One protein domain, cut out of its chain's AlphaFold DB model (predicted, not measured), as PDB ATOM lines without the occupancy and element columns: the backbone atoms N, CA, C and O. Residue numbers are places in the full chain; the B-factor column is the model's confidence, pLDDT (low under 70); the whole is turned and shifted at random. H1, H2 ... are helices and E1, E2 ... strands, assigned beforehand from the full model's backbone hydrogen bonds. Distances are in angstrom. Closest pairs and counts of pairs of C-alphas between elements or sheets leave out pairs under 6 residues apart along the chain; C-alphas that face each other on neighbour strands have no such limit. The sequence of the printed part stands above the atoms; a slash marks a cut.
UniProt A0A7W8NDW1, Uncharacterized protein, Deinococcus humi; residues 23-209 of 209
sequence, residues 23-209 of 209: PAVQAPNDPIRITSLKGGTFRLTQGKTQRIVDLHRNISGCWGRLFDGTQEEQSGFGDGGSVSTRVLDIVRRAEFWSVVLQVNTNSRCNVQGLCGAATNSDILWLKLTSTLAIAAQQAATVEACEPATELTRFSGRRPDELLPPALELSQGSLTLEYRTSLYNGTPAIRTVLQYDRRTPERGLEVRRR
ATOM      1  N   PRO A  23     144.815 170.344 148.123       91.69
ATOM      2  CA  PRO A  23     145.577 171.540 147.789       91.69
ATOM      3  C   PRO A  23     146.976 171.467 148.409       91.69
ATOM      4  O   PRO A  23     147.136 171.050 149.555       91.69
ATOM      5  N   ALA A  24     147.992 171.897 147.660       92.62
ATOM      6  CA  ALA A  24     149.336 172.026 148.205       92.62
ATOM      7  C   ALA A  24     149.377 173.130 149.272       92.62
ATOM      8  O   ALA A  24     148.748 174.180 149.101       92.62
ATOM      9  N   VAL A  25     150.163 172.923 150.331       92.88
ATOM     10  CA  VAL A  25     150.531 173.973 151.289       92.88
ATOM     11  C   VAL A  25     151.337 175.027 150.536       92.88
ATOM     12  O   VAL A  25     152.381 174.719 149.968       92.88
ATOM     13  N   GLN A  26     150.834 176.254 150.486       93.62
ATOM     14  CA  GLN A  26     151.363 177.312 149.624       93.62
ATOM     15  C   GLN A  26     151.035 178.692 150.199       93.62
ATOM     16  O   GLN A  26     150.139 178.814 151.041       93.62
ATOM     17  N   ALA A  27     151.722 179.734 149.736       89.12
ATOM     18  CA  ALA A  27     151.454 181.088 150.195       89.12
ATOM     19  C   ALA A  27     150.097 181.596 149.656       89.12
ATOM     20  O   ALA A  27     149.701 181.286 148.523       89.12
ATOM     21  N   PRO A  28     149.357 182.428 150.414       87.44
ATOM     22  CA  PRO A  28     148.066 182.959 149.972       87.44
ATOM     23  C   PRO A  28     148.127 183.802 148.695       87.44
ATOM     24  O   PRO A  28     147.101 183.991 148.053       87.44
ATOM     25  N   ASN A  29     149.295 184.295 148.299       91.69
ATOM     26  CA  ASN A  29     149.507 185.138 147.122       91.69
ATOM     27  C   ASN A  29     150.305 184.445 146.004       91.69
ATOM     28  O   ASN A  29     150.719 185.114 145.056       91.69
ATOM     29  N   ASP A  30     150.503 183.127 146.089       94.31
ATOM     30  CA  ASP A  30     151.180 182.378 145.033       94.31
ATOM     31  C   ASP A  30     150.410 182.462 143.698       94.31
ATOM     32  O   ASP A  30     149.194 182.239 143.663       94.31
ATOM     33  N   PRO A  31     151.095 182.773 142.577       96.12
ATOM     34  CA  PRO A  31     150.443 183.060 141.297       96.12
ATOM     35  C   PRO A  31     149.963 181.808 140.553       96.12
ATOM     36  O   PRO A  31     149.206 181.928 139.587       96.12
ATOM     37  N   ILE A  32     150.414 180.621 140.971       97.75
ATOM     38  CA  ILE A  32     149.980 179.328 140.440       97.75
ATOM     39  C   ILE A  32     149.496 178.489 141.615       97.75
ATOM     40  O   ILE A  32     150.258 178.184 142.527       97.75
ATOM     41  N   ARG A  33     148.228 178.091 141.571       97.81
ATOM     42  CA  ARG A  33     147.644 177.157 142.528       97.81
ATOM     43  C   ARG A  33     147.939 175.735 142.113       97.81
ATOM     44  O   ARG A  33     147.724 175.369 140.961       97.81
ATOM     45  N   ILE A  34     148.399 174.948 143.076       96.81
ATOM     46  CA  ILE A  34     148.764 173.552 142.872       96.81
ATOM     47  C   ILE A  34     147.872 172.683 143.744       96.81
ATOM     48  O   ILE A  34     147.698 172.933 144.938       96.81
ATOM     49  N   THR A  35     147.270 171.675 143.126       95.00
ATOM     50  CA  THR A  35     146.392 170.715 143.789       95.00
ATOM     51  C   THR A  35     146.803 169.316 143.373       95.00
ATOM     52  O   THR A  35     146.771 168.999 142.183       95.00
ATOM     53  N   SER A  36     147.182 168.487 144.343       90.06
ATOM     54  CA  SER A  36     147.395 167.065 144.117       90.06
ATOM     55  C   SER A  36     146.054 166.407 143.825       90.06
ATOM     56  O   SER A  36     145.063 166.602 144.534       90.06
ATOM     57  N   LEU A  37     146.028 165.634 142.755       88.19
ATOM     58  CA  LEU A  37     144.958 164.716 142.411       88.19
ATOM     59  C   LEU A  37     145.462 163.285 142.683       88.19
ATOM     60  O   LEU A  37     146.492 163.083 143.330       88.19
ATOM     61  N   LYS A  38     144.730 162.273 142.219       79.56
ATOM     62  CA  LYS A  38     145.123 160.868 142.391       79.56
ATOM     63  C   LYS A  38     146.286 160.468 141.487       79.56
ATOM     64  O   LYS A  38     146.457 161.018 140.399       79.56
ATOM     65  N   GLY A  39     147.031 159.451 141.923       76.19
ATOM     66  CA  GLY A  39     147.983 158.725 141.079       76.19
ATOM     67  C   GLY A  39     149.123 159.579 140.526       76.19
ATOM     68  O   GLY A  39     149.488 159.403 139.373       76.19
ATOM     69  N   GLY A  40     149.645 160.532 141.302       81.81
ATOM     70  CA  GLY A  40     150.761 161.378 140.864       81.81
ATOM     71  C   GLY A  40     150.383 162.501 139.906       81.81
ATOM     72  O   GLY A  40     151.268 163.160 139.361       81.81
ATOM     73  N   THR A  41     149.088 162.745 139.703       90.19
ATOM     74  CA  THR A  41     148.619 163.847 138.859       90.19
ATOM     75  C   THR A  41     148.404 165.120 139.669       90.19
ATOM     76  O   THR A  41     147.954 165.091 140.812       90.19
ATOM     77  N   PHE A  42     148.713 166.266 139.067       93.56
ATOM     78  CA  PHE A  42     148.595 167.580 139.689       93.56
ATOM     79  C   PHE A  42     147.823 168.520 138.779       93.56
ATOM     80  O   PHE A  42     148.059 168.588 137.573       93.56
ATOM     81  N   ARG A  43     146.909 169.287 139.368       96.75
ATOM     82  CA  ARG A  43     146.254 170.408 138.703       96.75
ATOM     83  C   ARG A  43     147.009 171.688 139.029       96.75
ATOM     84  O   ARG A  43     147.174 172.025 140.199       96.75
ATOM     85  N   LEU A  44     147.428 172.390 137.985       97.94
ATOM     86  CA  LEU A  44     148.050 173.706 138.031       97.94
ATOM     87  C   LEU A  44     147.034 174.730 137.523       97.94
ATOM     88  O   LEU A  44     146.500 174.558 136.424       97.94
ATOM     89  N   THR A  45     146.781 175.786 138.291       97.88
ATOM     90  CA  THR A  45     145.807 176.825 137.933       97.88
ATOM     91  C   THR A  45     146.406 178.216 138.092       97.88
ATOM     92  O   THR A  45     146.889 178.571 139.163       97.88
ATOM     93  N   GLN A  46     146.323 179.032 137.042       96.69
ATOM     94  CA  GLN A  46     146.727 180.436 137.026       96.69
ATOM     95  C   GLN A  46     145.624 181.275 136.374       96.69
ATOM     96  O   GLN A  46     145.438 181.244 135.156       96.69
ATOM     97  N   GLY A  47     144.886 182.043 137.177       94.06
ATOM     98  CA  GLY A  47     143.728 182.793 136.688       94.06
ATOM     99  C   GLY A  47     142.705 181.859 136.032       94.06
ATOM    100  O   GLY A  47     142.132 181.007 136.704       94.06
ATOM    101  N   LYS A  48     142.493 182.009 134.717       95.12
ATOM    102  CA  LYS A  48     141.601 181.146 133.915       95.12
ATOM    103  C   LYS A  48     142.315 179.954 133.267       95.12
ATOM    104  O   LYS A  48     141.653 179.054 132.760       95.12
ATOM    105  N   THR A  49     143.646 179.951 133.252       96.62
ATOM    106  CA  THR A  49     144.436 178.870 132.664       96.62
ATOM    107  C   THR A  49     144.535 177.726 133.660       96.62
ATOM    108  O   THR A  49     144.928 177.930 134.808       96.62
ATOM    109  N   GLN A  50     144.221 176.515 133.210       97.31
ATOM    110  CA  GLN A  50     144.376 175.299 133.996       97.31
ATOM    111  C   GLN A  50     145.083 174.230 133.168       97.31
ATOM    112  O   GLN A  50     144.789 174.047 131.986       97.31
ATOM    113  N   ARG A  51     145.972 173.473 133.811       97.44
ATOM    114  CA  ARG A  51     146.617 172.298 133.227       97.44
ATOM    115  C   ARG A  51     146.641 171.161 134.238       97.44
ATOM    116  O   ARG A  51     146.873 171.387 135.420       97.44
ATOM    117  N   ILE A  52     146.396 169.942 133.770       96.50
ATOM    118  CA  ILE A  52     146.680 168.729 134.538       96.50
ATOM    119  C   ILE A  52     148.004 168.176 134.024       96.50
ATOM    120  O   ILE A  52     148.202 168.078 132.811       96.50
ATOM    121  N   VAL A  53     148.905 167.863 134.945       94.62
ATOM    122  CA  VAL A  53     150.213 167.272 134.667       94.62
ATOM    123  C   VAL A  53     150.340 165.953 135.417       94.62
ATOM    124  O   VAL A  53     149.824 165.821 136.523       94.62
ATOM    125  N   ASP A  54     151.006 164.982 134.805       92.25
ATOM    126  CA  ASP A  54     151.332 163.704 135.430       92.25
ATOM    127  C   ASP A  54     152.808 163.723 135.838       92.25
ATOM    128  O   ASP A  54     153.687 163.868 134.988       92.25
ATOM    129  N   LEU A  55     153.061 163.628 137.144       90.56
ATOM    130  CA  LEU A  55     154.390 163.614 137.754       90.56
ATOM    131  C   LEU A  55     154.673 162.281 138.457       90.56
ATOM    132  O   LEU A  55     155.668 162.166 139.170       90.56
ATOM    133  N   HIS A  56     153.833 161.259 138.254       87.00
ATOM    134  CA  HIS A  56     153.933 159.966 138.931       87.00
ATOM    135  C   HIS A  56     155.337 159.357 138.834       87.00
ATOM    136  O   HIS A  56     155.885 158.882 139.821       87.00
ATOM    137  N   ARG A  57     155.951 159.403 137.645       85.50
ATOM    138  CA  ARG A  57     157.281 158.815 137.394       85.50
ATOM    139  C   ARG A  57     158.435 159.592 138.031       85.50
ATOM    140  O   ARG A  57     159.566 159.118 138.001       85.50
ATOM    141  N   ASN A  58     158.172 160.790 138.541       87.00
ATOM    142  CA  ASN A  58     159.172 161.697 139.098       87.00
ATOM    143  C   ASN A  58     159.156 161.730 140.623       87.00
ATOM    144  O   ASN A  58     159.964 162.433 141.216       87.00
ATOM    145  N   ILE A  59     158.237 161.003 141.242       86.88
ATOM    146  CA  ILE A  59     158.030 161.007 142.679       86.88
ATOM    147  C   ILE A  59     158.181 159.569 143.147       86.88
ATOM    148  O   ILE A  59     157.609 158.643 142.568       86.88
ATOM    149  N   SER A  60     158.998 159.385 144.169       84.75
ATOM    150  CA  SER A  60     159.251 158.093 144.771       84.75
ATOM    151  C   SER A  60     158.096 157.678 145.686       84.75
ATOM    152  O   SER A  60     157.214 158.466 146.031       84.75
ATOM    153  N   GLY A  61     158.102 156.413 146.100       78.38
ATOM    154  CA  GLY A  61     157.097 155.875 147.010       78.38
ATOM    155  C   GLY A  61     155.819 155.459 146.291       78.38
ATOM    156  O   GLY A  61     155.824 155.120 145.106       78.38
ATOM    157  N   CYS A  62     154.720 155.417 147.034       71.94
ATOM    158  CA  CYS A  62     153.463 154.865 146.568       71.94
ATOM    159  C   CYS A  62     152.302 155.856 146.686       71.94
ATOM    160  O   CYS A  62     152.232 156.698 147.580       71.94
ATOM    161  N   TRP A  63     151.361 155.694 145.761       65.69
ATOM    162  CA  TRP A  63     150.179 156.543 145.592       65.69
ATOM    163  C   TRP A  63     148.868 155.826 145.949       65.69
ATOM    164  O   TRP A  63     147.795 156.413 145.822       65.69
ATOM    165  N   GLY A  64     148.956 154.543 146.318       58.56
ATOM    166  CA  GLY A  64     147.828 153.654 146.603       58.56
ATOM    167  C   GLY A  64     147.505 153.542 148.094       58.56
ATOM    168  O   GLY A  64     148.021 154.299 148.911       58.56
ATOM    169  N   ARG A  65     146.649 152.585 148.458       57.22
ATOM    170  CA  ARG A  65     146.291 152.301 149.856       57.22
ATOM    171  C   ARG A  65     147.441 151.638 150.596       57.22
ATOM    172  O   ARG A  65     148.058 150.737 150.049       57.22
ATOM    173  N   LEU A  66     147.670 152.053 151.841       55.84
ATOM    174  CA  LEU A  66     148.494 151.281 152.767       55.84
ATOM    175  C   LEU A  66     147.860 149.904 152.997       55.84
ATOM    176  O   LEU A  66     146.637 149.780 153.079       55.84
ATOM    177  N   PHE A  67     148.707 148.891 153.104       52.81
ATOM    178  CA  PHE A  67     148.339 147.523 153.413       52.81
ATOM    179  C   PHE A  67     147.683 147.465 154.793       52.81
ATOM    180  O   PHE A  67     148.271 147.911 155.779       52.81
ATOM    181  N   ASP A  68     146.492 146.880 154.865       55.56
ATOM    182  CA  ASP A  68     145.768 146.616 156.107       55.56
ATOM    183  C   ASP A  68     145.723 145.101 156.327       55.56
ATOM    184  O   ASP A  68     145.066 144.388 155.581       55.56
ATOM    185  N   GLY A  69     146.426 144.603 157.351       52.59
ATOM    186  CA  GLY A  69     146.477 143.171 157.672       52.59
ATOM    187  C   GLY A  69     145.200 142.606 158.304       52.59
ATOM    188  O   GLY A  69     145.147 141.411 158.576       52.59
ATOM    189  N   THR A  70     144.195 143.446 158.567       56.91
ATOM    190  CA  THR A  70     142.864 143.020 159.029       56.91
ATOM    191  C   THR A  70     141.863 142.857 157.883       56.91
ATOM    192  O   THR A  70     140.777 142.316 158.089       56.91
ATOM    193  N   GLN A  71     142.233 143.283 156.672       51.22
ATOM    194  CA  GLN A  71     141.471 143.086 155.443       51.22
ATOM    195  C   GLN A  71     142.247 142.112 154.548       51.22
ATOM    196  O   GLN A  71     143.457 142.247 154.390       51.22
ATOM    197  N   GLU A  72     141.576 141.101 153.982       45.94
ATOM    198  CA  GLU A  72     142.197 140.209 152.991       45.94
ATOM    199  C   GLU A  72     142.866 141.040 151.884       45.94
ATOM    200  O   GLU A  72     142.315 142.057 151.464       45.94
ATOM    201  N   GLU A  73     144.060 140.622 151.452       42.22
ATOM    202  CA  GLU A  73     144.976 141.315 150.534       42.22
ATOM    203  C   GLU A  73     144.263 142.050 149.377       42.22
ATOM    204  O   GLU A  73     144.023 141.502 148.302       42.22
ATOM    205  N   GLN A  74     143.932 143.331 149.560       42.62
ATOM    206  CA  GLN A  74     143.416 144.154 148.469       42.62
ATOM    207  C   GLN A  74     144.593 144.787 147.735       42.62
ATOM    208  O   GLN A  74     144.987 145.922 148.005       42.62
ATOM    209  N   SER A  75     145.149 144.062 146.763       37.12
ATOM    210  CA  SER A  75     146.001 144.662 145.739       37.12
ATOM    211  C   SER A  75     145.165 145.667 144.940       37.12
ATOM    212  O   SER A  75     144.407 145.300 144.043       37.12
ATOM    213  N   GLY A  76     145.262 146.947 145.290       37.75
ATOM    214  CA  GLY A  76     144.490 148.000 144.646       37.75
ATOM    215  C   GLY A  76     145.256 149.311 144.564       37.75
ATOM    216  O   GLY A  76     145.843 149.779 145.539       37.75
ATOM    217  N   PHE A  77     145.178 149.965 143.404       40.00
ATOM    218  CA  PHE A  77     145.361 151.413 143.295       40.00
ATOM    219  C   PHE A  77     144.184 152.093 144.015       40.00
ATOM    220  O   PHE A  77     143.210 152.503 143.390       40.00
ATOM    221  N   GLY A  78     144.216 152.096 145.347       37.88
ATOM    222  CA  GLY A  78     143.122 152.563 146.191       37.88
ATOM    223  C   GLY A  78     143.371 153.922 146.845       37.88
ATOM    224  O   GLY A  78     144.505 154.362 147.024       37.88
ATOM    225  N   ASP A  79     142.278 154.538 147.281       43.94
ATOM    226  CA  ASP A  79     142.214 155.832 147.964       43.94
ATOM    227  C   ASP A  79     142.676 155.711 149.422       43.94
ATOM    228  O   ASP A  79     141.868 155.411 150.303       43.94
ATOM    229  N   GLY A  80     143.972 155.893 149.687       41.81
ATOM    230  CA  GLY A  80     144.486 155.853 151.064       41.81
ATOM    231  C   GLY A  80     145.949 156.240 151.280       41.81
ATOM    232  O   GLY A  80     146.372 156.334 152.428       41.81
ATOM    233  N   GLY A  81     146.728 156.483 150.225       54.31
ATOM    234  CA  GLY A  81     148.080 157.024 150.361       54.31
ATOM    235  C   GLY A  81     148.014 158.509 150.697       54.31
ATOM    236  O   GLY A  81     147.407 159.283 149.956       54.31
ATOM    237  N   SER A  82     148.613 158.922 151.813       66.00
ATOM    238  CA  SER A  82     148.721 160.340 152.155       66.00
ATOM    239  C   SER A  82     149.812 160.975 151.308       66.00
ATOM    240  O   SER A  82     150.999 160.761 151.549       66.00
ATOM    241  N   VAL A  83     149.409 161.762 150.315       79.56
ATOM    242  CA  VAL A  83     150.324 162.617 149.562       79.56
ATOM    243  C   VAL A  83     150.219 164.008 150.151       79.56
ATOM    244  O   VAL A  83     149.180 164.651 150.058       79.56
ATOM    245  N   SER A  84     151.294 164.508 150.744       87.19
ATOM    246  CA  SER A  84     151.356 165.923 151.109       87.19
ATOM    247  C   SER A  84     152.225 166.660 150.106       87.19
ATOM    248  O   SER A  84     153.272 166.178 149.685       87.19
ATOM    249  N   THR A  85     151.775 167.831 149.677       91.50
ATOM    250  CA  THR A  85     152.527 168.679 148.749       91.50
ATOM    251  C   THR A  85     152.698 170.051 149.370       91.50
ATOM    252  O   THR A  85     151.733 170.623 149.878       91.50
ATOM    253  N   ARG A  86     153.911 170.594 149.303       93.81
ATOM    254  CA  ARG A  86     154.224 171.971 149.683       93.81
ATOM    255  C   ARG A  86     154.903 172.673 148.515       93.81
ATOM    256  O   ARG A  86     155.829 172.138 147.912       93.81
ATOM    257  N   VAL A  87     154.458 173.886 148.223       95.75
ATOM    258  CA  VAL A  87     155.149 174.795 147.313       95.75
ATOM    259  C   VAL A  87     156.286 175.454 148.081       95.75
ATOM    260  O   VAL A  87     156.048 176.126 149.081       95.75
ATOM    261  N   LEU A  88     157.518 175.228 147.632       95.50
ATOM    262  CA  LEU A  88     158.706 175.855 148.203       95.50
ATOM    263  C   LEU A  88     158.982 177.200 147.530       95.50
ATOM    264  O   LEU A  88     159.313 178.172 148.202       95.50
ATOM    265  N   ASP A  89     158.828 177.269 146.207       96.62
ATOM    266  CA  ASP A  89     159.042 178.507 145.465       96.62
ATOM    267  C   ASP A  89     158.247 178.547 144.157       96.62
ATOM    268  O   ASP A  89     158.031 177.521 143.509       96.62
ATOM    269  N   ILE A  90     157.857 179.756 143.748       97.44
ATOM    270  CA  ILE A  90     157.320 180.070 142.424       97.44
ATOM    271  C   ILE A  90     157.950 181.376 141.952       97.44
ATOM    272  O   ILE A  90     157.811 182.423 142.590       97.44
ATOM    273  N   VAL A  91     158.618 181.332 140.801       97.12
ATOM    274  CA  VAL A  91     159.322 182.484 140.229       97.12
ATOM    275  C   VAL A  91     159.010 182.593 138.752       97.12
ATOM    276  O   VAL A  91     159.050 181.603 138.025       97.12
ATOM    277  N   ARG A  92     158.748 183.810 138.280       96.50
ATOM    278  CA  ARG A  92     158.653 184.096 136.847       96.50
ATOM    279  C   ARG A  92     159.961 184.685 136.339       96.50
ATOM    280  O   ARG A  92     160.441 185.680 136.883       96.50
ATOM    281  N   ARG A  93     160.498 184.130 135.255       94.81
ATOM    282  CA  ARG A  93     161.592 184.724 134.477       94.81
ATOM    283  C   ARG A  93     161.208 184.679 133.004       94.81
ATOM    284  O   ARG A  93     160.990 183.603 132.451       94.81
ATOM    285  N   ALA A  94     161.105 185.855 132.387       91.69
ATOM    286  CA  ALA A  94     160.579 186.016 131.033       91.69
ATOM    287  C   ALA A  94     159.203 185.324 130.867       91.69
ATOM    288  O   ALA A  94     158.243 185.633 131.584       91.69
ATOM    289  N   GLU A  95     159.105 184.390 129.927       93.50
ATOM    290  CA  GLU A  95     157.887 183.646 129.587       93.50
ATOM    291  C   GLU A  95     157.693 182.349 130.385       93.50
ATOM    292  O   GLU A  95     156.655 181.699 130.246       93.50
ATOM    293  N   PHE A  96     158.657 181.993 131.241       97.38
ATOM    294  CA  PHE A  96     158.621 180.760 132.017       97.38
ATOM    295  C   PHE A  96     158.345 181.012 133.497       97.38
ATOM    296  O   PHE A  96     158.827 181.973 134.107       97.38
ATOM    297  N   TRP A  97     157.614 180.075 134.084       98.06
ATOM    298  CA  TRP A  97     157.515 179.903 135.523       98.06
ATOM    299  C   TRP A  97     158.457 178.788 135.958       98.06
ATOM    300  O   TRP A  97     158.513 177.743 135.323       98.06
ATOM    301  N   SER A  98     159.197 179.005 137.035       98.12
ATOM    302  CA  SER A  98     159.927 177.960 137.748       98.12
ATOM    303  C   SER A  98     159.197 177.697 139.053       98.12
ATOM    304  O   SER A  98     158.945 178.631 139.812       98.12
ATOM    305  N   VAL A  99     158.822 176.445 139.280       98.06
ATOM    306  CA  VAL A  99     158.081 176.004 140.460       98.06
ATOM    307  C   VAL A  99     158.901 174.935 141.161       98.06
ATOM    308  O   VAL A  99     159.295 173.960 140.525       98.06
ATOM    309  N   VAL A 100     159.131 175.103 142.460       97.81
ATOM    310  CA  VAL A 100     159.793 174.106 143.304       97.81
ATOM    311  C   VAL A 100     158.783 173.538 144.290       97.81
ATOM    312  O   VAL A 100     158.143 174.288 145.030       97.81
ATOM    313  N   LEU A 101     158.645 172.216 144.305       97.06
ATOM    314  CA  LEU A 101     157.720 171.483 145.162       97.06
ATOM    315  C   LEU A 101     158.485 170.532 146.069       97.06
ATOM    316  O   LEU A 101     159.414 169.865 145.626       97.06
ATOM    317  N   GLN A 102     158.028 170.424 147.308       95.12
ATOM    318  CA  GLN A 102     158.262 169.261 148.146       95.12
ATOM    319  C   GLN A 102     157.026 168.368 148.042       95.12
ATOM    320  O   GLN A 102     155.912 168.820 148.326       95.12
ATOM    321  N   VAL A 103     157.215 167.110 147.662       92.62
ATOM    322  CA  VAL A 103     156.159 166.096 147.670       92.62
ATOM    323  C   VAL A 103     156.558 165.010 148.650       92.62
ATOM    324  O   VAL A 103     157.655 164.472 148.548       92.62
ATOM    325  N   ASN A 104     155.674 164.697 149.593       88.50
ATOM    326  CA  ASN A 104     155.858 163.564 150.483       88.50
ATOM    327  C   ASN A 104     154.801 162.503 150.204       88.50
ATOM    328  O   ASN A 104     153.612 162.822 150.105       88.50
ATOM    329  N   THR A 105     155.247 161.260 150.104       84.12
ATOM    330  CA  THR A 105     154.430 160.076 149.822       84.12
ATOM    331  C   THR A 105     154.757 158.985 150.829       84.12
ATOM    332  O   THR A 105     155.784 159.026 151.503       84.12
ATOM    333  N   ASN A 106     153.911 157.967 150.924       79.19
ATOM    334  CA  ASN A 106     154.252 156.789 151.713       79.19
ATOM    335  C   ASN A 106     155.334 155.979 150.982       79.19
ATOM    336  O   ASN A 106     155.272 155.811 149.764       79.19
ATOM    337  N   SER A 107     156.325 155.460 151.710       70.25
ATOM    338  CA  SER A 107     157.458 154.724 151.137       70.25
ATOM    339  C   SER A 107     157.028 153.435 150.430       70.25
ATOM    340  O   SER A 107     157.466 153.175 149.306       70.25
ATOM    341  N   ARG A 108     156.157 152.628 151.059       65.88
ATOM    342  CA  ARG A 108     155.600 151.398 150.477       65.88
ATOM    343  C   ARG A 108     154.185 151.117 150.956       65.88
ATOM    344  O   ARG A 108     153.935 150.932 152.135       65.88
ATOM    345  N   CYS A 109     153.286 150.973 149.994       61.88
ATOM    346  CA  CYS A 109     151.874 150.743 150.257       61.88
ATOM    347  C   CYS A 109     151.553 149.268 150.512       61.88
ATOM    348  O   CYS A 109     150.556 148.993 151.149       61.88
ATOM    349  N   ASN A 110     152.406 148.328 150.085       56.66
ATOM    350  CA  ASN A 110     152.132 146.882 150.145       56.66
ATOM    351  C   ASN A 110     153.134 146.102 151.018       56.66
ATOM    352  O   ASN A 110     153.326 144.910 150.808       56.66
ATOM    353  N   VAL A 111     153.847 146.758 151.938       56.94
ATOM    354  CA  VAL A 111     154.870 146.103 152.773       56.94
ATOM    355  C   VAL A 111     154.609 146.407 154.240       56.94
ATOM    356  O   VAL A 111     154.454 147.566 154.603       56.94
ATOM    357  N   GLN A 112     154.587 145.373 155.084       53.75
ATOM    358  CA  GLN A 112     154.590 145.526 156.539       53.75
ATOM    359  C   GLN A 112     156.018 145.765 157.058       53.75
ATOM    360  O   GLN A 112     156.976 145.190 156.545       53.75
ATOM    361  N   GLY A 113     156.164 146.600 158.090       51.91
ATOM    362  CA  GLY A 113     157.448 146.903 158.739       51.91
ATOM    363  C   GLY A 113     157.855 148.376 158.642       51.91
ATOM    364  O   GLY A 113     157.100 149.209 158.144       51.91
ATOM    365  N   LEU A 114     159.062 148.707 159.114       58.78
ATOM    366  CA  LEU A 114     159.553 150.091 159.231       58.78
ATOM    367  C   LEU A 114     159.480 150.872 157.905       58.78
ATOM    368  O   LEU A 114     159.041 152.016 157.900       58.78
ATOM    369  N   CYS A 115     159.812 150.241 156.773       62.81
ATOM    370  CA  CYS A 115     159.684 150.873 155.453       62.81
ATOM    371  C   CYS A 115     158.251 150.962 154.912       62.81
ATOM    372  O   CYS A 115     158.016 151.715 153.973       62.81
ATOM    373  N   GLY A 116     157.299 150.205 155.461       57.12
ATOM    374  CA  GLY A 116     155.877 150.334 155.129       57.12
ATOM    375  C   GLY A 116     155.238 151.579 155.740       57.12
ATOM    376  O   GLY A 116     154.394 152.216 155.120       57.12
ATOM    377  N   ALA A 117     155.688 151.947 156.943       61.72
ATOM    378  CA  ALA A 117     155.239 153.133 157.674       61.72
ATOM    379  C   ALA A 117     156.091 154.388 157.402       61.72
ATOM    380  O   ALA A 117     155.749 155.477 157.859       61.72
ATOM    381  N   ALA A 118     157.209 154.245 156.686       72.25
ATOM    382  CA  ALA A 118     158.084 155.359 156.352       72.25
ATOM    383  C   ALA A 118     157.453 156.298 155.308       72.25
ATOM    384  O   ALA A 118     156.561 155.927 154.538       72.25
ATOM    385  N   THR A 119     157.945 157.533 155.291       78.50
ATOM    386  CA  THR A 119     157.592 158.558 154.307       78.50
ATOM    387  C   THR A 119     158.778 158.777 153.374       78.50
ATOM    388  O   THR A 119     159.925 158.811 153.815       78.50
ATOM    389  N   ASN A 120     158.507 158.944 152.086       86.56
ATOM    390  CA  ASN A 120     159.473 159.456 151.128       86.56
ATOM    391  C   ASN A 120     159.268 160.960 150.940       86.56
ATOM    392  O   ASN A 120     158.136 161.441 150.979       86.56
ATOM    393  N   SER A 121     160.355 161.686 150.694       90.88
ATOM    394  CA  SER A 121     160.346 163.112 150.385       90.88
ATOM    395  C   SER A 121     161.121 163.378 149.100       90.88
ATOM    396  O   SER A 121     162.320 163.099 149.002       90.88
ATOM    397  N   ASP A 122     160.426 163.945 148.119       93.62
ATOM    398  CA  ASP A 122     160.960 164.321 146.817       93.62
ATOM    399  C   ASP A 122     160.910 165.837 146.625       93.62
ATOM    400  O   ASP A 122     159.925 166.502 146.962       93.62
ATOM    401  N   ILE A 123     161.967 166.385 146.028       96.31
ATOM    402  CA  ILE A 123     162.024 167.764 145.549       96.31
ATOM    403  C   ILE A 123     161.828 167.757 144.046       96.31
ATOM    404  O   ILE A 123     162.631 167.177 143.317       96.31
ATOM    405  N   LEU A 124     160.785 168.435 143.583       97.50
ATOM    406  CA  LEU A 124     160.508 168.618 142.165       97.50
ATOM    407  C   LEU A 124     160.813 170.054 141.771       97.50
ATOM    408  O   LEU A 124     160.390 170.989 142.446       97.50
ATOM    409  N   TRP A 125     161.479 170.228 140.640       98.31
ATOM    410  CA  TRP A 125     161.563 171.506 139.949       98.31
ATOM    411  C   TRP A 125     160.859 171.383 138.606       98.31
ATOM    412  O   TRP A 125     161.143 170.468 137.832       98.31
ATOM    413  N   LEU A 126     159.942 172.305 138.332       98.38
ATOM    414  CA  LEU A 126     159.164 172.360 137.102       98.38
ATOM    415  C   LEU A 126     159.398 173.705 136.423       98.38
ATOM    416  O   LEU A 126     159.121 174.757 137.001       98.38
ATOM    417  N   LYS A 127     159.834 173.671 135.167       98.25
ATOM    418  CA  LYS A 127     159.811 174.824 134.270       98.25
ATOM    419  C   LYS A 127     158.537 174.764 133.445       98.25
ATOM    420  O   LYS A 127     158.369 173.856 132.633       98.25
ATOM    421  N   LEU A 128     157.651 175.731 133.637       98.38
ATOM    422  CA  LEU A 128     156.353 175.807 132.982       98.38
ATOM    423  C   LEU A 128     156.307 176.961 131.981       98.38
ATOM    424  O   LEU A 128     156.870 178.027 132.227       98.38
ATOM    425  N   THR A 129     155.600 176.772 130.874       97.94
ATOM    426  CA  THR A 129     155.249 177.847 129.936       97.94
ATOM    427  C   THR A 129     154.143 178.747 130.507       97.94
ATOM    428  O   THR A 129     153.539 178.455 131.542       97.94
ATOM    429  N   SER A 130     153.794 179.814 129.787       95.06
ATOM    430  CA  SER A 130     152.620 180.654 130.080       95.06
ATOM    431  C   SER A 130     151.278 179.903 130.038       95.06
ATOM    432  O   SER A 130     150.308 180.351 130.645       95.06
ATOM    433  N   THR A 131     151.214 178.752 129.360       96.62
ATOM    434  CA  THR A 131     150.040 177.860 129.327       96.62
ATOM    435  C   THR A 131     150.100 176.763 130.395       96.62
ATOM    436  O   THR A 131     149.296 175.830 130.368       96.62
ATOM    437  N   LEU A 132     151.041 176.874 131.342       97.75
ATOM    438  CA  LEU A 132     151.317 175.905 132.406       97.75
ATOM    439  C   LEU A 132     151.767 174.523 131.895       97.75
ATOM    440  O   LEU A 132     151.708 173.540 132.632       97.75
ATOM    441  N   ALA A 133     152.211 174.421 130.639       97.31
ATOM    442  CA  ALA A 133     152.783 173.187 130.109       97.31
ATOM    443  C   ALA A 133     154.219 173.006 130.621       97.31
ATOM    444  O   ALA A 133     154.970 173.977 130.698       97.31
ATOM    445  N   ILE A 134     154.610 171.772 130.943       97.38
ATOM    446  CA  ILE A 134     155.971 171.457 131.399       97.38
ATOM    447  C   ILE A 134     156.928 171.553 130.209       97.38
ATOM    448  O   ILE A 134     156.843 170.767 129.269       97.38
ATOM    449  N   ALA A 135     157.836 172.526 130.260       97.44
ATOM    450  CA  ALA A 135     158.930 172.693 129.308       97.44
ATOM    451  C   ALA A 135     160.181 171.910 129.736       97.44
ATOM    452  O   ALA A 135     160.923 171.418 128.892       97.44
ATOM    453  N   ALA A 136     160.421 171.802 131.043       97.31
ATOM    454  CA  ALA A 136     161.463 170.964 131.627       97.31
ATOM    455  C   ALA A 136     161.082 170.597 133.061       97.31
ATOM    456  O   ALA A 136     160.315 171.310 133.708       97.31
ATOM    457  N   GLN A 137     161.633 169.498 133.563       97.06
ATOM    458  CA  GLN A 137     161.427 169.076 134.940       97.06
ATOM    459  C   GLN A 137     162.633 168.307 135.468       97.06
ATOM    460  O   GLN A 137     163.344 167.649 134.708       97.06
ATOM    461  N   GLN A 138     162.833 168.378 136.775       97.50
ATOM    462  CA  GLN A 138     163.826 167.614 137.514       97.50
ATOM    463  C   GLN A 138     163.206 167.141 138.822       97.50
ATOM    464  O   GLN A 138     162.298 167.777 139.357       97.50
ATOM    465  N   ALA A 139     163.713 166.027 139.329       95.38
ATOM    466  CA  ALA A 139     163.294 165.464 140.595       95.38
ATOM    467  C   ALA A 139     164.503 164.928 141.354       95.38
ATOM    468  O   ALA A 139     165.450 164.429 140.740       95.38
ATOM    469  N   ALA A 140     164.454 165.021 142.675       94.31
ATOM    470  CA  ALA A 140     165.441 164.426 143.555       94.31
ATOM    471  C   ALA A 140     164.770 163.898 144.819       94.31
ATOM    472  O   ALA A 140     164.147 164.655 145.562       94.31
ATOM    473  N   THR A 141     164.955 162.610 145.078       92.19
ATOM    474  CA  THR A 141     164.559 161.975 146.332       92.19
ATOM    475  C   THR A 141     165.589 162.310 147.401       92.19
ATOM    476  O   THR A 141     166.766 161.975 147.256       92.19
ATOM    477  N   VAL A 142     165.158 163.008 148.447       91.19
ATOM    478  CA  VAL A 142     166.033 163.494 149.528       91.19
ATOM    479  C   VAL A 142     165.822 162.744 150.838       91.19
ATOM    480  O   VAL A 142     166.681 162.790 151.713       91.19
ATOM    481  N   GLU A 143     164.710 162.020 150.947       89.06
ATOM    482  CA  GLU A 143     164.431 161.075 152.020       89.06
ATOM    483  C   GLU A 143     163.649 159.896 151.430       89.06
ATOM    484  O   GLU A 143     162.666 160.103 150.721       89.06
ATOM    485  N   ALA A 144     164.106 158.669 151.656       86.50
ATOM    486  CA  ALA A 144     163.403 157.462 151.233       86.50
ATOM    487  C   ALA A 144     163.874 156.251 152.029       86.50
ATOM    488  O   ALA A 144     165.058 156.127 152.345       86.50
ATOM    489  N   CYS A 145     162.963 155.312 152.289       79.19
ATOM    490  CA  CYS A 145     163.355 154.070 152.957       79.19
ATOM    491  C   CYS A 145     164.220 153.175 152.058       79.19
ATOM    492  O   CYS A 145     165.173 152.557 152.524       79.19
ATOM    493  N   GLU A 146     163.925 153.135 150.754       74.75
ATOM    494  CA  GLU A 146     164.691 152.362 149.775       74.75
ATOM    495  C   GLU A 146     164.941 153.182 148.490       74.75
ATOM    496  O   GLU A 146     163.972 153.568 147.831       74.75
ATOM    497  N   PRO A 147     166.209 153.437 148.102       72.94
ATOM    498  CA  PRO A 147     167.427 153.145 148.866       72.94
ATOM    499  C   PRO A 147     167.472 154.000 150.139       72.94
ATOM    500  O   PRO A 147     166.983 155.125 150.097       72.94
ATOM    501  N   ALA A 148     168.062 153.486 151.228       83.12
ATOM    502  CA  ALA A 148     168.107 154.120 152.551       83.12
ATOM    503  C   ALA A 148     168.735 155.523 152.489       83.12
ATOM    504  O   ALA A 148     169.948 155.699 152.641       83.12
ATOM    505  N   THR A 149     167.892 156.509 152.201       86.81
ATOM    506  CA  THR A 149     168.243 157.887 151.901       86.81
ATOM    507  C   THR A 149     167.715 158.739 153.028       86.81
ATOM    508  O   THR A 149     166.514 158.794 153.272       86.81
ATOM    509  N   GLU A 150     168.631 159.389 153.721       87.56
ATOM    510  CA  GLU A 150     168.342 160.146 154.925       87.56
ATOM    511  C   GLU A 150     168.718 161.605 154.699       87.56
ATOM    512  O   GLU A 150     169.860 161.906 154.332       87.56
ATOM    513  N   LEU A 151     167.779 162.519 154.948       87.25
ATOM    514  CA  LEU A 151     168.067 163.944 154.936       87.25
ATOM    515  C   LEU A 151     168.842 164.319 156.209       87.25
ATOM    516  O   LEU A 151     168.344 164.198 157.327       87.25
ATOM    517  N   THR A 152     170.068 164.802 156.028       86.94
ATOM    518  CA  THR A 152     171.026 165.064 157.117       86.94
ATOM    519  C   THR A 152     171.195 166.546 157.443       86.94
ATOM    520  O   THR A 152     171.437 166.892 158.599       86.94
ATOM    521  N   ARG A 153     171.063 167.442 156.455       85.62
ATOM    522  CA  ARG A 153     171.078 168.900 156.669       85.62
ATOM    523  C   ARG A 153     170.087 169.594 155.752       85.62
ATOM    524  O   ARG A 153     170.019 169.282 154.566       85.62
ATOM    525  N   PHE A 154     169.355 170.557 156.296       87.44
ATOM    526  CA  PHE A 154     168.376 171.358 155.568       87.44
ATOM    527  C   PHE A 154     168.067 172.660 156.316       87.44
ATOM    528  O   PHE A 154     168.376 172.791 157.499       87.44
ATOM    529  N   SER A 155     167.451 173.618 155.620       78.50
ATOM    530  CA  SER A 155     166.804 174.783 156.239       78.50
ATOM    531  C   SER A 155     165.312 174.500 156.428       78.50
ATOM    532  O   SER A 155     164.665 174.001 155.506       78.50
ATOM    533  N   GLY A 156     164.775 174.788 157.614       74.94
ATOM    534  CA  GLY A 156     163.369 174.553 157.955       74.94
ATOM    535  C   GLY A 156     163.194 173.985 159.363       74.94
ATOM    536  O   GLY A 156     164.089 174.093 160.203       74.94
ATOM    537  N   ARG A 157     162.036 173.369 159.625       67.19
ATOM    538  CA  ARG A 157     161.710 172.752 160.924       67.19
ATOM    539  C   ARG A 157     161.460 171.256 160.768       67.19
ATOM    540  O   ARG A 157     160.723 170.841 159.872       67.19
ATOM    541  N   ARG A 158     162.026 170.457 161.674       64.50
ATOM    542  CA  ARG A 158     161.581 169.081 161.914       64.50
ATOM    543  C   ARG A 158     160.541 169.159 163.036       64.50
ATOM    544  O   ARG A 158     160.921 169.559 164.132       64.50
ATOM    545  N   PRO A 159     159.247 168.913 162.786       54.91
ATOM    546  CA  PRO A 159     158.321 168.671 163.889       54.91
ATOM    547  C   PRO A 159     158.797 167.434 164.661       54.91
ATOM    548  O   PRO A 159     159.404 166.546 164.059       54.91
ATOM    549  N   ASP A 160     158.557 167.418 165.969       52.62
ATOM    550  CA  ASP A 160     159.066 166.406 166.894       52.62
ATOM    551  C   ASP A 160     158.806 164.977 166.358       52.62
ATOM    552  O   ASP A 160     157.682 164.487 166.268       52.62
ATOM    553  N   GLU A 161     159.900 164.387 165.874       51.06
ATOM    554  CA  GLU A 161     160.215 162.991 165.544       51.06
ATOM    555  C   GLU A 161     159.341 162.156 164.584       51.06
ATOM    556  O   GLU A 161     159.799 161.084 164.198       51.06
ATOM    557  N   LEU A 162     158.171 162.600 164.105       50.88
ATOM    558  CA  LEU A 162     157.274 161.697 163.343       50.88
ATOM    559  C   LEU A 162     156.728 162.198 161.996       50.88
ATOM    560  O   LEU A 162     155.930 161.497 161.375       50.88
ATOM    561  N   LEU A 163     157.133 163.371 161.503       60.78
ATOM    562  CA  LEU A 163     156.657 163.878 160.206       60.78
ATOM    563  C   LEU A 163     157.816 164.283 159.287       60.78
ATOM    564  O   LEU A 163     158.864 164.715 159.780       60.78
ATOM    565  N   PRO A 164     157.622 164.204 157.954       65.94
ATOM    566  CA  PRO A 164     158.609 164.692 157.002       65.94
ATOM    567  C   PRO A 164     158.923 166.172 157.271       65.94
ATOM    568  O   PRO A 164     158.022 166.953 157.612       65.94
ATOM    569  N   PRO A 165     160.192 166.587 157.120       73.38
ATOM    570  CA  PRO A 165     160.631 167.930 157.470       73.38
ATOM    571  C   PRO A 165     159.876 168.985 156.661       73.38
ATOM    572  O   PRO A 165     159.634 168.829 155.462       73.38
ATOM    573  N   ALA A 166     159.520 170.093 157.308       82.69
ATOM    574  CA  ALA A 166     158.978 171.245 156.609       82.69
ATOM    575  C   ALA A 166     160.126 172.066 156.027       82.69
ATOM    576  O   ALA A 166     160.724 172.882 156.727       82.69
ATOM    577  N   LEU A 167     160.465 171.790 154.765       88.31
ATOM    578  CA  LEU A 167     161.564 172.460 154.080       88.31
ATOM    579  C   LEU A 167     161.191 173.904 153.762       88.31
ATOM    580  O   LEU A 167     160.068 174.194 153.346       88.31
ATOM    581  N   GLU A 168     162.156 174.800 153.932       87.31
ATOM    582  CA  GLU A 168     162.004 176.228 153.675       87.31
ATOM    583  C   GLU A 168     163.219 176.750 152.903       87.31
ATOM    584  O   GLU A 168     164.340 176.250 153.046       87.31
ATOM    585  N   LEU A 169     163.011 177.780 152.081       90.12
ATOM    586  CA  LEU A 169     164.123 178.507 151.476       90.12
ATOM    587  C   LEU A 169     164.763 179.413 152.529       90.12
ATOM    588  O   LEU A 169     164.077 180.180 153.199       90.12
ATOM    589  N   SER A 170     166.091 179.409 152.589       88.69
ATOM    590  CA  SER A 170     166.867 180.381 153.355       88.69
ATOM    591  C   SER A 170     167.481 181.395 152.399       88.69
ATOM    592  O   SER A 170     168.192 181.027 151.467       88.69
ATOM    593  N   GLN A 171     167.170 182.680 152.585       88.25
ATOM    594  CA  GLN A 171     167.683 183.782 151.752       88.25
ATOM    595  C   GLN A 171     167.458 183.599 150.231       88.25
ATOM    596  O   GLN A 171     168.202 184.135 149.411       88.25
ATOM    597  N   GLY A 172     166.401 182.872 149.849       90.12
ATOM    598  CA  GLY A 172     166.079 182.570 148.449       90.12
ATOM    599  C   GLY A 172     166.788 181.338 147.881       90.12
ATOM    600  O   GLY A 172     166.649 181.063 146.692       90.12
ATOM    601  N   SER A 173     167.502 180.571 148.701       93.50
ATOM    602  CA  SER A 173     168.145 179.330 148.281       93.50
ATOM    603  C   SER A 173     167.649 178.144 149.101       93.50
ATOM    604  O   SER A 173     167.374 178.250 150.297       93.50
ATOM    605  N   LEU A 174     167.564 176.989 148.453       93.44
ATOM    606  CA  LEU A 174     167.374 175.699 149.100       93.44
ATOM    607  C   LEU A 174     168.715 174.969 149.046       93.44
ATOM    608  O   LEU A 174     169.299 174.831 147.976       93.44
ATOM    609  N   THR A 175     169.225 174.525 150.192       94.19
ATOM    610  CA  THR A 175     170.400 173.648 150.259       94.19
ATOM    611  C   THR A 175     170.070 172.477 151.161       94.19
ATOM    612  O   THR A 175     169.788 172.663 152.346       94.19
ATOM    613  N   LEU A 176     170.099 171.286 150.580       93.81
ATOM    614  CA  LEU A 176     169.822 170.027 151.249       93.81
ATOM    615  C   LEU A 176     171.053 169.137 151.155       93.81
ATOM    616  O   LEU A 176     171.721 169.091 150.124       93.81
ATOM    617  N   GLU A 177     171.336 168.413 152.222       91.94
ATOM    618  CA  GLU A 177     172.373 167.396 152.256       91.94
ATOM    619  C   GLU A 177     171.740 166.090 152.711       91.94
ATOM    620  O   GLU A 177     171.153 166.026 153.794       91.94
ATOM    621  N   TYR A 178     171.862 165.050 151.903       91.38
ATOM    622  CA  TYR A 178     171.321 163.735 152.207       91.38
ATOM    623  C   TYR A 178     172.368 162.658 151.973       91.38
ATOM    624  O   TYR A 178     173.337 162.833 151.228       91.38
ATOM    625  N   ARG A 179     172.179 161.542 152.661       90.44
ATOM    626  CA  ARG A 179     173.086 160.408 152.641       90.44
ATOM    627  C   ARG A 179     172.326 159.185 152.164       90.44
ATOM    628  O   ARG A 179     171.326 158.827 152.772       90.44
ATOM    629  N   THR A 180     172.828 158.528 151.126       88.19
ATOM    630  CA  THR A 180     172.275 157.258 150.647       88.19
ATOM    631  C   THR A 180     173.192 156.123 151.073       88.19
ATOM    632  O   THR A 180     174.348 156.063 150.650       88.19
ATOM    633  N   SER A 181     172.681 155.228 151.913       83.62
ATOM    634  CA  SER A 181     173.393 154.029 152.354       83.62
ATOM    635  C   SER A 181     172.977 152.838 151.497       83.62
ATOM    636  O   SER A 181     171.790 152.613 151.266       83.62
ATOM    637  N   LEU A 182     173.953 152.062 151.028       75.06
ATOM    638  CA  LEU A 182     173.695 150.788 150.364       75.06
ATOM    639  C   LEU A 182     173.914 149.667 151.383       75.06
ATOM    640  O   LEU A 182     174.938 149.632 152.061       75.06
ATOM    641  N   TYR A 183     172.968 148.730 151.482       66.75
ATOM    642  CA  TYR A 183     172.993 147.616 152.445       66.75
ATOM    643  C   TYR A 183     174.152 146.614 152.245       66.75
ATOM    644  O   TYR A 183     174.250 145.628 152.965       66.75
ATOM    645  N   ASN A 184     175.046 146.854 151.285       72.00
ATOM    646  CA  ASN A 184     176.165 145.984 150.915       72.00
ATOM    647  C   ASN A 184     177.522 146.436 151.497       72.00
ATOM    648  O   ASN A 184     178.564 146.055 150.971       72.00
ATOM    649  N   GLY A 185     177.528 147.289 152.527       64.00
ATOM    650  CA  GLY A 185     178.765 147.799 153.133       64.00
ATOM    651  C   GLY A 185     179.492 148.865 152.304       64.00
ATOM    652  O   GLY A 185     180.597 149.265 152.666       64.00
ATOM    653  N   THR A 186     178.887 149.360 151.216       72.69
ATOM    654  CA  THR A 186     179.427 150.515 150.483       72.69
ATOM    655  C   THR A 186     179.346 151.758 151.373       72.69
ATOM    656  O   THR A 186     178.303 151.980 151.999       72.69
ATOM    657  N   PRO A 187     180.399 152.600 151.417       77.44
ATOM    658  CA  PRO A 187     180.336 153.883 152.095       77.44
ATOM    659  C   PRO A 187     179.123 154.675 151.623       77.44
ATOM    660  O   PRO A 187     178.833 154.752 150.427       77.44
ATOM    661  N   ALA A 188     178.406 155.252 152.577       82.62
ATOM    662  CA  ALA A 188     177.223 156.012 152.252       82.62
ATOM    663  C   ALA A 188     177.596 157.238 151.405       82.62
ATOM    664  O   ALA A 188     178.518 157.982 151.743       82.62
ATOM    665  N   ILE A 189     176.874 157.445 150.307       86.81
ATOM    666  CA  ILE A 189     177.139 158.536 149.370       86.81
ATOM    667  C   ILE A 189     176.500 159.798 149.928       86.81
ATOM    668  O   ILE A 189     175.289 159.828 150.166       86.81
ATOM    669  N   ARG A 190     177.297 160.851 150.106       90.94
ATOM    670  CA  ARG A 190     176.793 162.153 150.537       90.94
ATOM    671  C   ARG A 190     176.444 162.975 149.308       90.94
ATOM    672  O   ARG A 190     177.263 163.150 148.411       90.94
ATOM    673  N   THR A 191     175.234 163.505 149.263       93.06
ATOM    674  CA  THR A 191     174.768 164.311 148.136       93.06
ATOM    675  C   THR A 191     174.271 165.656 148.632       93.06
ATOM    676  O   THR A 191     173.549 165.736 149.620       93.06
ATOM    677  N   VAL A 192     174.678 166.718 147.941       94.19
ATOM    678  CA  VAL A 192     174.199 168.080 148.167       94.19
ATOM    679  C   VAL A 192     173.281 168.460 147.013       94.19
ATOM    680  O   VAL A 192     173.706 168.417 145.858       94.19
ATOM    681  N   LEU A 193     172.049 168.844 147.332       95.69
ATOM    682  CA  LEU A 193     171.095 169.434 146.401       95.69
ATOM    683  C   LEU A 193     170.987 170.931 146.664       95.69
ATOM    684  O   LEU A 193     170.818 171.355 147.808       95.69
ATOM    685  N   GLN A 194     171.067 171.726 145.601       96.31
ATOM    686  CA  GLN A 194     170.948 173.176 145.661       96.31
ATOM    687  C   GLN A 194     169.926 173.698 144.655       96.31
ATOM    688  O   GLN A 194     169.820 173.199 143.539       96.31
ATOM    689  N   TYR A 195     169.204 174.735 145.061       97.19
ATOM    690  CA  TYR A 195     168.377 175.574 144.200       97.19
ATOM    691  C   TYR A 195     168.552 177.037 144.617       97.19
ATOM    692  O   TYR A 195     168.627 177.336 145.811       97.19
ATOM    693  N   ASP A 196     168.599 177.947 143.643       96.44
ATOM    694  CA  ASP A 196     168.713 179.392 143.861       96.44
ATOM    695  C   ASP A 196     167.634 180.144 143.068       96.44
ATOM    696  O   ASP A 196     167.631 180.152 141.834       96.44
ATOM    697  N   ARG A 197     166.747 180.844 143.788       96.38
ATOM    698  CA  ARG A 197     165.690 181.711 143.242       96.38
ATOM    699  C   ARG A 197     166.222 182.831 142.347       96.38
ATOM    700  O   ARG A 197     165.464 183.398 141.558       96.38
ATOM    701  N   ARG A 198     167.497 183.212 142.467       96.06
ATOM    702  CA  ARG A 198     168.111 184.249 141.624       96.06
ATOM    703  C   ARG A 198     168.329 183.754 140.197       96.06
ATOM    704  O   ARG A 198     168.128 184.546 139.273       96.06
ATOM    705  N   THR A 199     168.645 182.471 140.027       96.12
ATOM    706  CA  THR A 199     168.850 181.783 138.738       96.12
ATOM    707  C   THR A 199     167.960 180.536 138.641       96.12
ATOM    708  O   THR A 199     168.465 179.411 138.541       96.12
ATOM    709  N   PRO A 200     166.625 180.697 138.720       95.88
ATOM    710  CA  PRO A 200     165.701 179.578 138.877       95.88
ATOM    711  C   PRO A 200     165.647 178.676 137.632       95.88
ATOM    712  O   PRO A 200     165.237 177.521 137.720       95.88
ATOM    713  N   GLU A 201     166.097 179.176 136.479       94.69
ATOM    714  CA  GLU A 201     166.202 178.442 135.220       94.69
ATOM    715  C   GLU A 201     167.246 177.319 135.226       94.69
ATOM    716  O   GLU A 201     167.173 176.443 134.364       94.69
ATOM    717  N   ARG A 202     168.196 177.330 136.176       95.75
ATOM    718  CA  ARG A 202     169.193 176.258 136.344       95.75
ATOM    719  C   ARG A 202     168.608 174.990 136.967       95.75
ATOM    720  O   ARG A 202     169.207 173.927 136.836       95.75
ATOM    721  N   GLY A 203     167.450 175.104 137.614       96.25
ATOM    722  CA  GLY A 203     166.805 173.996 138.302       96.25
ATOM    723  C   GLY A 203     167.561 173.525 139.539       96.25
ATOM    724  O   GLY A 203     168.093 174.333 140.302       96.25
ATOM    725  N   LEU A 204     167.539 172.215 139.766       96.75
ATOM    726  CA  LEU A 204     168.191 171.533 140.875       96.75
ATOM    727  C   LEU A 204     169.629 171.176 140.486       96.75
ATOM    728  O   LEU A 204     169.866 170.402 139.555       96.75
ATOM    729  N   GLU A 205     170.597 171.685 141.240       96.50
ATOM    730  CA  GLU A 205     171.996 171.280 141.136       96.50
ATOM    731  C   GLU A 205     172.286 170.168 142.148       96.50
ATOM    732  O   GLU A 205     172.166 170.372 143.354       96.50
ATOM    733  N   VAL A 206     172.694 168.993 141.666       93.38
ATOM    734  CA  VAL A 206     172.975 167.822 142.509       93.38
ATOM    735  C   VAL A 206     174.458 167.475 142.428       93.38
ATOM    736  O   VAL A 206     174.986 167.218 141.347       93.38
ATOM    737  N   ARG A 207     175.145 167.455 143.574       93.38
ATOM    738  CA  ARG A 207     176.588 167.178 143.671       93.38
ATOM    739  C   ARG A 207     176.848 166.041 144.651       93.38
ATOM    740  O   ARG A 207     176.497 166.151 145.824       93.38
ATOM    741  N   ARG A 208     177.493 164.972 144.181       88.62
ATOM    742  CA  ARG A 208     177.955 163.860 145.025       88.62
ATOM    743  C   ARG A 208     179.310 164.211 145.642       88.62
ATOM    744  O   ARG A 208     180.137 164.826 144.969       88.62
ATOM    745  N   ARG A 209     179.502 163.860 146.908       78.19
ATOM    746  CA  ARG A 209     180.728 164.054 147.684       78.19
ATOM    747  C   ARG A 209     181.195 162.735 148.274       78.19
ATOM    748  O   ARG A 209     180.318 161.917 148.635       78.19
TER     749      ARG A 209
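What this domain is: This is residues 23 to 209 of the 209 residues of an uncharacterized protein of Deinococcus humi (UniProt A0A7W8NDW1). Two four-stranded sheets, E4 to E7 and E8 to E11, make a sandwich that is only partly face to face, with their strands crossed at 43 degrees and E7 on the side where they come close. A small sheet, E1 to E3, lies over the other face of E4 to E7, near it at few points, and the unnamed residues 55 to 83 loop out as far as 31 A from the mean of the C-alphas. The printed part has 187 residues, with named elements in the order E1 to E5, H1, E6 to E11; under half of the residues are in them. The class is mostly strand, and each sheet is antiparallel in chain order. The whole is compact, with a radius of gyration of the C-alphas of 16.9 A and spans of 51 by 39 by 29 A.

How they stand to each other: E1, residues 33 to 36, E2, residues 41 to 46, and E3, residues 49 to 54, form a meander, each strand the antiparallel neighbour of the one before; N 35 and O 43 are 2.9 A apart, N 44 and O 51 2.8 A. E4, residues 84 to 93, comes closest to E1 at the C-alphas of Ser 36 and Thr 85, 7.1 A apart. E4 and E5, residues 96 to 106, are a hairpin, with N 91 and O 98 at 2.9 A. H1, residues 114 to 117, is on none of the sheets and is too short for an O i to N i+4 pair; its one O i to N i+3 pair is within hydrogen-bond range. E6, residues 119 to 128, is antiparallel to E5, with N 101 and O 124 at 2.8 A, and to E7, residues 134 to 143, with N 125 and O 138 at 2.9 A. This sheet is twisted. E8, residues 148 to 153, E9, residues 173 to 181, E10, residues 189 to 196, and E11, residues 205 to 208, form a second meander, also twisted; N 150 and O 179 are 2.9 A apart, N 176 and O 193 2.9 A, N 192 and O 207 2.8 A. The closest C-alphas of E7 and E9 are those of Val 142 and Tyr 178, 5.9 A apart.

Where its parts are: E1 begins at C-alpha 33, (147.644, 177.157, 142.528). E4 is 27.1 A long, E5 31.3 A, E6 27.5 A, E7 24.6 A, E9 26.2 A and E10 23.2 A. E11 ends at C-alpha 208, (177.955, 163.860, 145.025).

The domain as a whole: The C-alphas farthest apart, of Thr 70 and Ala 94, are 54.3 A apart. The printed part has no cut; the links E3 to E4 and E8 to E9 are long. Confidence is under 70 at residues 63 to 82, 108 to 117, 157 to 164, 183 and 185.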